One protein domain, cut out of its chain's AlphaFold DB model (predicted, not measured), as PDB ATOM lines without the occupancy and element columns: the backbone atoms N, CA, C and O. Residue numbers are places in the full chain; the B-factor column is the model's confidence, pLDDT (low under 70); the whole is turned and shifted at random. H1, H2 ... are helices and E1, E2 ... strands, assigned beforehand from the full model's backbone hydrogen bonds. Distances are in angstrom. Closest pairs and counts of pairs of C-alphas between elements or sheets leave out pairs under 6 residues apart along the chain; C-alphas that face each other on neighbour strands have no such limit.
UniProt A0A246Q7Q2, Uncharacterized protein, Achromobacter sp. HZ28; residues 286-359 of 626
ATOM      1  N   PRO A 286      10.272 -29.655  21.408       93.06
ATOM      2  CA  PRO A 286      11.083 -28.692  20.675       93.06
ATOM      3  C   PRO A 286      11.077 -27.291  21.281       93.06
ATOM      4  O   PRO A 286      12.140 -26.695  21.417       93.06
ATOM      5  N   SER A 287       9.914 -26.788  21.710       93.06
ATOM      6  CA  SER A 287       9.818 -25.463  22.325       93.06
ATOM      7  C   SER A 287      10.608 -25.356  23.631       93.06
ATOM      8  O   SER A 287      11.146 -24.297  23.937       93.06
ATOM      9  N   ALA A 288      10.678 -26.443  24.406       91.19
ATOM     10  CA  ALA A 288      11.428 -26.491  25.656       91.19
ATOM     11  C   ALA A 288      12.939 -26.514  25.392       91.19
ATOM     12  O   ALA A 288      13.661 -25.720  25.985       91.19
ATOM     13  N   ILE A 289      13.401 -27.345  24.449       92.88
ATOM     14  CA  ILE A 289      14.816 -27.399  24.048       92.88
ATOM     15  C   ILE A 289      15.274 -26.060  23.459       92.88
ATOM     16  O   ILE A 289      16.310 -25.533  23.863       92.88
ATOM     17  N   ALA A 290      14.481 -25.477  22.555       94.50
ATOM     18  CA  ALA A 290      14.766 -24.166  21.982       94.50
ATOM     19  C   ALA A 290      14.837 -23.082  23.068       94.50
ATOM     20  O   ALA A 290      15.748 -22.261  23.038       94.50
ATOM     21  N   MET A 291      13.934 -23.105  24.056       93.50
ATOM     22  CA  MET A 291      14.008 -22.174  25.181       93.50
ATOM     23  C   MET A 291      15.248 -22.372  26.049       93.50
ATOM     24  O   MET A 291      15.866 -21.381  26.417       93.50
ATOM     25  N   THR A 292      15.635 -23.609  26.369       92.25
ATOM     26  CA  THR A 292      16.846 -23.866  27.165       92.25
ATOM     27  C   THR A 292      18.082 -23.287  26.482       92.25
ATOM     28  O   THR A 292      18.813 -22.520  27.104       92.25
ATOM     29  N   ILE A 293      18.263 -23.565  25.188       92.56
ATOM     30  CA  ILE A 293      19.384 -23.022  24.409       92.56
ATOM     31  C   ILE A 293      19.297 -21.492  24.345       92.56
ATOM     32  O   ILE A 293      20.292 -20.802  24.554       92.56
ATOM     33  N   ALA A 294      18.107 -20.941  24.103       94.12
ATOM     34  CA  ALA A 294      17.921 -19.499  24.018       94.12
ATOM     35  C   ALA A 294      18.213 -18.776  25.347       94.12
ATOM     36  O   ALA A 294      18.767 -17.681  25.334       94.12
ATOM     37  N   GLU A 295      17.866 -19.364  26.496       93.44
ATOM     38  CA  GLU A 295      18.176 -18.803  27.818       93.44
ATOM     39  C   GLU A 295      19.674 -18.845  28.125       93.44
ATOM     40  O   GLU A 295      20.206 -17.882  28.682       93.44
ATOM     41  N   GLU A 296      20.360 -19.924  27.744       91.38
ATOM     42  CA  GLU A 296      21.817 -20.021  27.855       91.38
ATOM     43  C   GLU A 296      22.506 -18.959  26.989       91.38
ATOM     44  O   GLU A 296      23.381 -18.240  27.475       91.38
ATOM     45  N   MET A 297      22.060 -18.795  25.741       91.94
ATOM     46  CA  MET A 297      22.596 -17.791  24.821       91.94
ATOM     47  C   MET A 297      22.292 -16.355  25.252       91.94
ATOM     48  O   MET A 297      23.170 -15.501  25.146       91.94
ATOM     49  N   LEU A 298      21.090 -16.076  25.768       94.31
ATOM     50  CA  LEU A 298      20.750 -14.756  26.305       94.31
ATOM     51  C   LEU A 298      21.648 -14.408  27.498       94.31
ATOM     52  O   LEU A 298      22.217 -13.322  27.515       94.31
ATOM     53  N   ARG A 299      21.826 -15.325  28.460       93.38
ATOM     54  CA  ARG A 299      22.697 -15.086  29.624       93.38
ATOM     55  C   ARG A 299      24.129 -14.782  29.193       93.38
ATOM     56  O   ARG A 299      24.738 -13.828  29.661       93.38
ATOM     57  N   ALA A 300      24.648 -15.580  28.273       90.25
ATOM     58  CA  ALA A 300      25.983 -15.401  27.735       90.25
ATOM     59  C   ALA A 300      26.138 -14.080  26.960       90.25
ATOM     60  O   ALA A 300      27.180 -13.435  27.056       90.25
ATOM     61  N   TYR A 301      25.103 -13.654  26.231       94.44
ATOM     62  CA  TYR A 301      25.077 -12.350  25.569       94.44
ATOM     63  C   TYR A 301      25.061 -11.202  26.583       94.44
ATOM     64  O   TYR A 301      25.839 -10.264  26.437       94.44
ATOM     65  N   GLU A 302      24.240 -11.278  27.635       95.25
ATOM     66  CA  GLU A 302      24.227 -10.287  28.722       95.25
ATOM     67  C   GLU A 302      25.612 -10.159  29.380       95.25
ATOM     68  O   GLU A 302      26.097  -9.047  29.599       95.25
ATOM     69  N   GLU A 303      26.274 -11.287  29.649       92.06
ATOM     70  CA  GLU A 303      27.640 -11.319  30.179       92.06
ATOM     71  C   GLU A 303      28.642 -10.651  29.225       92.06
ATOM     72  O   GLU A 303      29.453  -9.836  29.669       92.06
ATOM     73  N   ASP A 304      28.562 -10.929  27.922       90.88
ATOM     74  CA  ASP A 304      29.475 -10.360  26.924       90.88
ATOM     75  C   ASP A 304      29.241  -8.858  26.703       90.88
ATOM     76  O   ASP A 304      30.197  -8.101  26.521       90.88
ATOM     77  N   VAL A 305      27.987  -8.397  26.765       94.12
ATOM     78  CA  VAL A 305      27.638  -6.966  26.711       94.12
ATOM     79  C   VAL A 305      28.275  -6.232  27.893       94.12
ATOM     80  O   VAL A 305      28.941  -5.211  27.701       94.12
ATOM     81  N   LEU A 306      28.158  -6.791  29.101       94.69
ATOM     82  CA  LEU A 306      28.768  -6.221  30.304       94.69
ATOM     83  C   LEU A 306      30.303  -6.246  30.247       94.69
ATOM     84  O   LEU A 306      30.944  -5.262  30.616       94.69
ATOM     85  N   GLN A 307      30.908  -7.333  29.755       90.62
ATOM     86  CA  GLN A 307      32.365  -7.435  29.573       90.62
ATOM     87  C   GLN A 307      32.900  -6.445  28.533       90.62
ATOM     88  O   GLN A 307      34.012  -5.936  28.686       90.62
ATOM     89  N   ALA A 308      32.100  -6.112  27.518       91.44
ATOM     90  CA  ALA A 308      32.407  -5.061  26.551       91.44
ATOM     91  C   ALA A 308      32.279  -3.634  27.130       91.44
ATOM     92  O   ALA A 308      32.538  -2.660  26.423       91.44
ATOM     93  N   GLY A 309      31.897  -3.490  28.406       94.00
ATOM     94  CA  GLY A 309      31.731  -2.201  29.077       94.00
ATOM     95  C   GLY A 309      30.425  -1.483  28.733       94.00
ATOM     96  O   GLY A 309      30.307  -0.285  28.995       94.00
ATOM     97  N   LEU A 310      29.456  -2.190  28.148       94.38
ATOM     98  CA  LEU A 310      28.144  -1.649  27.808       94.38
ATOM     99  C   LEU A 310      27.135  -1.987  28.916       94.38
ATOM    100  O   LEU A 310      27.133  -3.113  29.423       94.38
ATOM    101  N   PRO A 311      26.259  -1.051  29.316       94.50
ATOM    102  CA  PRO A 311      25.153  -1.386  30.200       94.50
ATOM    103  C   PRO A 311      24.105  -2.239  29.461       94.50
ATOM    104  O   PRO A 311      24.034  -2.244  28.237       94.50
ATOM    105  N   LEU A 312      23.255  -2.956  30.200       95.56
ATOM    106  CA  LEU A 312      22.143  -3.709  29.596       95.56
ATOM    107  C   LEU A 312      20.974  -2.803  29.176       95.56
ATOM    108  O   LEU A 312      20.071  -3.255  28.483       95.56
ATOM    109  N   GLU A 313      20.970  -1.543  29.596       96.38
ATOM    110  CA  GLU A 313      19.982  -0.529  29.228       96.38
ATOM    111  C   GLU A 313      20.623   0.861  29.273       96.38
ATOM    112  O   GLU A 313      21.539   1.102  30.067       96.38
ATOM    113  N   GLY A 314      20.169   1.782  28.424       94.88
ATOM    114  CA  GLY A 314      20.696   3.145  28.406       94.88
ATOM    115  C   GLY A 314      20.345   3.937  27.147       94.88
ATOM    116  O   GLY A 314      19.531   3.481  26.345       94.88
ATOM    117  N   PRO A 315      20.974   5.110  26.954       93.75
ATOM    118  CA  PRO A 315      20.770   5.922  25.763       93.75
ATOM    119  C   PRO A 315      21.425   5.281  24.535       93.75
ATOM    120  O   PRO A 315      22.500   4.680  24.613       93.75
ATOM    121  N   ARG A 316      20.783   5.447  23.382       92.00
ATOM    122  CA  ARG A 316      21.264   5.033  22.068       92.00
ATOM    123  C   ARG A 316      22.204   6.097  21.510       92.00
ATOM    124  O   ARG A 316      21.800   7.227  21.248       92.00
ATOM    125  N   ASP A 317      23.455   5.718  21.280       89.19
ATOM    126  CA  ASP A 317      24.424   6.537  20.554       89.19
ATOM    127  C   ASP A 317      24.758   5.934  19.178       89.19
ATOM    128  O   ASP A 317      24.333   4.830  18.828       89.19
ATOM    129  N   SER A 318      25.514   6.674  18.365       83.19
ATOM    130  CA  SER A 318      25.839   6.278  16.990       83.19
ATOM    131  C   SER A 318      26.763   5.054  16.874       83.19
ATOM    132  O   SER A 318      26.941   4.551  15.766       83.19
ATOM    133  N   GLY A 319      27.391   4.597  17.964       87.12
ATOM    134  CA  GLY A 319      28.297   3.441  17.980       87.12
ATOM    135  C   GLY A 319      27.693   2.186  18.614       87.12
ATOM    136  O   GLY A 319      28.120   1.071  18.304       87.12
ATOM    137  N   LEU A 320      26.679   2.359  19.460       92.12
ATOM    138  CA  LEU A 320      26.082   1.312  20.274       92.12
ATOM    139  C   LEU A 320      25.560   0.127  19.456       92.12
ATOM    140  O   LEU A 320      25.829  -1.018  19.802       92.12
ATOM    141  N   GLU A 321      24.823   0.371  18.373       90.25
ATOM    142  CA  GLU A 321      24.217  -0.720  17.592       90.25
ATOM    143  C   GLU A 321      25.266  -1.632  16.971       90.25
ATOM    144  O   GLU A 321      25.135  -2.854  17.006       90.25
ATOM    145  N   GLY A 322      26.333  -1.031  16.438       91.31
ATOM    146  CA  GLY A 322      27.463  -1.767  15.893       91.31
ATOM    147  C   GLY A 322      28.167  -2.590  16.969       91.31
ATOM    148  O   GLY A 322      28.541  -3.731  16.699       91.31
ATOM    149  N   ALA A 323      28.296  -2.038  18.180       92.75
ATOM    150  CA  ALA A 323      28.892  -2.723  19.319       92.75
ATOM    151  C   ALA A 323      28.026  -3.903  19.792       92.75
ATOM    152  O   ALA A 323      28.521  -5.023  19.830       92.75
ATOM    153  N   LEU A 324      26.726  -3.697  20.034       94.00
ATOM    154  CA  LEU A 324      25.788  -4.758  20.427       94.00
ATOM    155  C   LEU A 324      25.702  -5.866  19.367       94.00
ATOM    156  O   LEU A 324      25.762  -7.051  19.693       94.00
ATOM    157  N   ALA A 325      25.642  -5.508  18.080       92.50
ATOM    158  CA  ALA A 325      25.647  -6.487  16.996       92.50
ATOM    159  C   ALA A 325      26.980  -7.250  16.894       92.50
ATOM    160  O   ALA A 325      26.986  -8.433  16.551       92.50
ATOM    161  N   ALA A 326      28.117  -6.599  17.166       90.50
ATOM    162  CA  ALA A 326      29.420  -7.263  17.220       90.50
ATOM    163  C   ALA A 326      29.511  -8.229  18.404       90.50
ATOM    164  O   ALA A 326      29.938  -9.366  18.207       90.50
ATOM    165  N   THR A 327      29.032  -7.818  19.580       92.75
ATOM    166  CA  THR A 327      28.913  -8.685  20.753       92.75
ATOM    167  C   THR A 327      28.038  -9.894  20.440       92.75
ATOM    168  O   THR A 327      28.470 -11.015  20.655       92.75
ATOM    169  N   GLY A 328      26.871  -9.705  19.814       91.19
ATOM    170  CA  GLY A 328      25.982 -10.814  19.455       91.19
ATOM    171  C   GLY A 328      26.610 -11.816  18.475       91.19
ATOM    172  O   GLY A 328      26.406 -13.026  18.598       91.19
ATOM    173  N   ARG A 329      27.427 -11.340  17.524       88.69
ATOM    174  CA  ARG A 329      28.209 -12.229  16.647       88.69
ATOM    175  C   ARG A 329      29.270 -12.997  17.429       88.69
ATOM    176  O   ARG A 329      29.318 -14.215  17.309       88.69
ATOM    177  N   ALA A 330      30.051 -12.308  18.260       84.62
ATOM    178  CA  ALA A 330      31.084 -12.931  19.085       84.62
ATOM    179  C   ALA A 330      30.495 -13.977  20.048       84.62
ATOM    180  O   ALA A 330      31.039 -15.071  20.178       84.62
ATOM    181  N   THR A 331      29.343 -13.692  20.662       87.69
ATOM    182  CA  THR A 331      28.620 -14.657  21.496       87.69
ATOM    183  C   THR A 331      28.171 -15.861  20.666       87.69
ATOM    184  O   THR A 331      28.402 -16.991  21.078       87.69
ATOM    185  N   SER A 332      27.587 -15.668  19.478       85.38
ATOM    186  CA  SER A 332      27.163 -16.791  18.618       85.38
ATOM    187  C   SER A 332      28.332 -17.678  18.180       85.38
ATOM    188  O   SER A 332      28.221 -18.903  18.220       85.38
ATOM    189  N   GLU A 333      29.464 -17.069  17.820       79.81
ATOM    190  CA  GLU A 333      30.710 -17.778  17.509       79.81
ATOM    191  C   GLU A 333      31.222 -18.555  18.728       79.81
ATOM    192  O   GLU A 333      31.621 -19.712  18.600       79.81
ATOM    193  N   ARG A 334      31.126 -17.971  19.932       76.50
ATOM    194  CA  ARG A 334      31.444 -18.656  21.191       76.50
ATOM    195  C   ARG A 334      30.508 -19.840  21.461       76.50
ATOM    196  O   ARG A 334      30.932 -20.839  22.020       76.50
ATOM    197  N   PHE A 335      29.257 -19.799  21.018       76.06
ATOM    198  CA  PHE A 335      28.381 -20.975  21.088       76.06
ATOM    199  C   PHE A 335      28.726 -22.067  20.066       76.06
ATOM    200  O   PHE A 335      28.039 -23.085  20.026       76.06
ATOM    201  N   GLY A 336      29.772 -21.890  19.253       71.25
ATOM    202  CA  GLY A 336      30.199 -22.854  18.239       71.25
ATOM    203  C   GLY A 336      29.356 -22.815  16.964       71.25
ATOM    204  O   GLY A 336      29.518 -23.674  16.098       71.25
ATOM    205  N   LEU A 337      28.466 -21.826  16.813       78.00
ATOM    206  CA  LEU A 337      27.628 -21.705  15.624       78.00
ATOM    207  C   LEU A 337      28.429 -21.049  14.487       78.00
ATOM    208  O   LEU A 337      28.895 -19.916  14.645       78.00
ATOM    209  N   PRO A 338      28.586 -21.703  13.318       72.81
ATOM    210  CA  PRO A 338      29.238 -21.072  12.176       72.81
ATOM    211  C   PRO A 338      28.417 -19.870  11.696       72.81
ATOM    212  O   PRO A 338      27.199 -19.850  11.843       72.81
ATOM    213  N   ALA A 339      29.046 -18.900  11.028       77.88
ATOM    214  CA  ALA A 339      28.372 -17.681  10.554       77.88
ATOM    215  C   ALA A 339      27.095 -17.932   9.717       77.88
ATOM    216  O   ALA A 339      26.178 -17.117   9.733       77.88
ATOM    217  N   SER A 340      26.998 -19.063   9.007       77.12
ATOM    218  CA  SER A 340      25.794 -19.460   8.254       77.12
ATOM    219  C   SER A 340      24.610 -19.895   9.129       77.12
ATOM    220  O   SER A 340      23.469 -19.906   8.665       77.12
ATOM    221  N   GLU A 341      24.880 -20.284  10.373       80.44
ATOM    222  CA  GLU A 341      23.918 -20.775  11.366       80.44
ATOM    223  C   GLU A 341      23.857 -19.890  12.619       80.44
ATOM    224  O   GLU A 341      23.081 -20.180  13.527       80.44
ATOM    225  N   ALA A 342      24.649 -18.815  12.665       83.81
ATOM    226  CA  ALA A 342      24.640 -17.852  13.752       83.81
ATOM    227  C   ALA A 342      23.233 -17.273  13.933       83.81
ATOM    228  O   ALA A 342      22.564 -16.896  12.962       83.81
ATOM    229  N   LEU A 343      22.801 -17.216  15.190       86.75
ATOM    230  CA  LEU A 343      21.525 -16.626  15.555       86.75
ATOM    231  C   LEU A 343      21.674 -15.118  15.684       86.75
ATOM    232  O   LEU A 343      22.721 -14.608  16.096       86.75
ATOM    233  N   ASN A 344      20.618 -14.387  15.355       87.00
ATOM    234  CA  ASN A 344      20.656 -12.941  15.452       87.00
ATOM    235  C   ASN A 344      20.371 -12.475  16.888       87.00
ATOM    236  O   ASN A 344      19.289 -11.983  17.198       87.00
ATOM    237  N   LEU A 345      21.370 -12.582  17.770       87.69
ATOM    238  CA  LEU A 345      21.256 -12.143  19.170       87.69
ATOM    239  C   LEU A 345      20.957 -10.645  19.319       87.69
ATOM    240  O   LEU A 345      20.409 -10.231  20.336       87.69
ATOM    241  N   TYR A 346      21.233  -9.829  18.300       86.25
ATOM    242  CA  TYR A 346      20.840  -8.420  18.295       86.25
ATOM    243  C   TYR A 346      19.310  -8.229  18.299       86.25
ATOM    244  O   TYR A 346      18.832  -7.209  18.785       86.25
ATOM    245  N   ASN A 347      18.524  -9.234  17.886       86.38
ATOM    246  CA  ASN A 347      17.060  -9.229  18.041       86.38
ATOM    247  C   ASN A 347      16.605  -9.222  19.512       86.38
ATOM    248  O   ASN A 347      15.431  -8.986  19.789       86.38
ATOM    249  N   LEU A 348      17.514  -9.474  20.458       91.06
ATOM    250  CA  LEU A 348      17.267  -9.347  21.894       91.06
ATOM    251  C   LEU A 348      17.441  -7.907  22.389       91.06
ATOM    252  O   LEU A 348      17.407  -7.677  23.593       91.06
ATOM    253  N   VAL A 349      17.653  -6.932  21.505       91.94
ATOM    254  CA  VAL A 349      17.729  -5.513  21.858       91.94
ATOM    255  C   VAL A 349      16.428  -4.830  21.452       91.94
ATOM    256  O   VAL A 349      16.077  -4.767  20.276       91.94
ATOM    257  N   ALA A 350      15.711  -4.296  22.436       90.56
ATOM    258  CA  ALA A 350      14.552  -3.450  22.205       90.56
ATOM    259  C   ALA A 350      14.989  -1.982  22.165       90.56
ATOM    260  O   ALA A 350      15.687  -1.520  23.070       90.56
ATOM    261  N   PHE A 351      14.544  -1.254  21.141       89.19
ATOM    262  CA  PHE A 351      14.762   0.184  21.002       89.19
ATOM    263  C   PHE A 351      13.467   0.930  21.314       89.19
ATOM    264  O   PHE A 351      12.442   0.701  20.672       89.19
ATOM    265  N   GLU A 352      13.517   1.821  22.300       88.56
ATOM    266  CA  GLU A 352      12.380   2.607  22.779       88.56
ATOM    267  C   GLU A 352      12.729   4.098  22.644       88.56
ATOM    268  O   GLU A 352      13.211   4.741  23.570       88.56
ATOM    269  N   GLY A 353      12.521   4.654  21.444       88.00
ATOM    270  CA  GLY A 353      12.904   6.034  21.131       88.00
ATOM    271  C   GLY A 353      14.424   6.207  21.053       88.00
ATOM    272  O   GLY A 353      15.076   5.564  20.226       88.00
ATOM    273  N   ASP A 354      14.959   7.080  21.908       91.50
ATOM    274  CA  ASP A 354      16.399   7.341  22.034       91.50
ATOM    275  C   ASP A 354      17.084   6.397  23.035       91.50
ATOM    276  O   ASP A 354      18.280   6.532  23.266       91.50
ATOM    277  N   ASP A 355      16.357   5.436  23.610       94.75
ATOM    278  CA  ASP A 355      16.884   4.466  24.567       94.75
ATOM    279  C   ASP A 355      16.895   3.044  23.985       94.75
ATOM    280  O   ASP A 355      16.175   2.706  23.039       94.75
ATOM    281  N   TYR A 356      17.722   2.183  24.575       95.12
ATOM    282  CA  TYR A 356      17.746   0.750  24.303       95.12
ATOM    283  C   TYR A 356      17.705  -0.058  25.597       95.12
ATOM    284  O   TYR A 356      18.113   0.405  26.666       95.12
ATOM    285  N   ARG A 357      17.282  -1.316  25.474       95.31
ATOM    286  CA  ARG A 357      17.468  -2.332  26.509       95.31
ATOM    287  C   ARG A 357      17.696  -3.712  25.909       95.31
ATOM    288  O   ARG A 357      17.047  -4.090  24.935       95.31
ATOM    289  N   VAL A 358      18.558  -4.493  26.540       94.50
ATOM    290  CA  VAL A 358      18.660  -5.934  26.327       94.50
ATOM    291  C   VAL A 358      17.467  -6.599  27.014       94.50
ATOM    292  O   VAL A 358      17.140  -6.340  28.174       94.50
ATOM    293  N   MET A 359      16.747  -7.411  26.257       92.19
ATOM    294  CA  MET A 359      15.525  -8.072  26.681       92.19
ATOM    295  C   MET A 359      15.846  -9.220  27.633       92.19
ATOM    296  O   MET A 359      16.749 -10.004  27.387       92.19
TER     297      MET A 359
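This is residues 286 to 359 of the 626 residues of an uncharacterized protein of Achromobacter sp. HZ28 (UniProt A0A246Q7Q2). Two helices, H1 and H2, meet at a steep tilt, with short H3 packed on H2 and a small antiparallel sheet, E1 E3 E2, at one end; residues 286 to 292 of H1 stick out at the other. The printed 74 residues, class mixed, include named elements H1 E1 H2 H3 E2 E3 in chain order. The whole is compact, radius of gyration of the C-alphas 12.4 A, spanning 36 by 22 by 20 A.

H1, residues 286 to 307, begins at C-alpha (11.083, -28.692, 20.675) and measures 31.4 A. E1 is 313 to 315, H2 320 to 334, 20.7 A, H3 345 to 348, E2 349 to 352, E3 355 to 358, ending at C-alpha (18.660, -5.934, 26.327).

H1, with residues 297 to 305 alone, touches H2, opposite ways at a steep 57 degrees; closest C-alphas Tyr 301 and Thr 331, 5.9 A. H2 touches H3, closest C-alphas Gly 328 and Leu 345, 4.9 A. H2 only grazes the sheet with residues 320 to 325. E1, H2, H3, E2 form a split strand-helix-strand unit, E3 between its strands, crossover right-handed. Within hydrogen-bond range are N 314 and O 356, 3.0 A, and, in hairpin E2 and E3, N 350 and O 357, 2.8 A. Every O i to N i+4 pair is within range in H1 and H2; H3 is too short for one.

Pro 286 and Ser 318 have the farthest C-alphas, 38.1 A. The printed part has no cut, no long link, and no printed residue is under 70 in pLDDT.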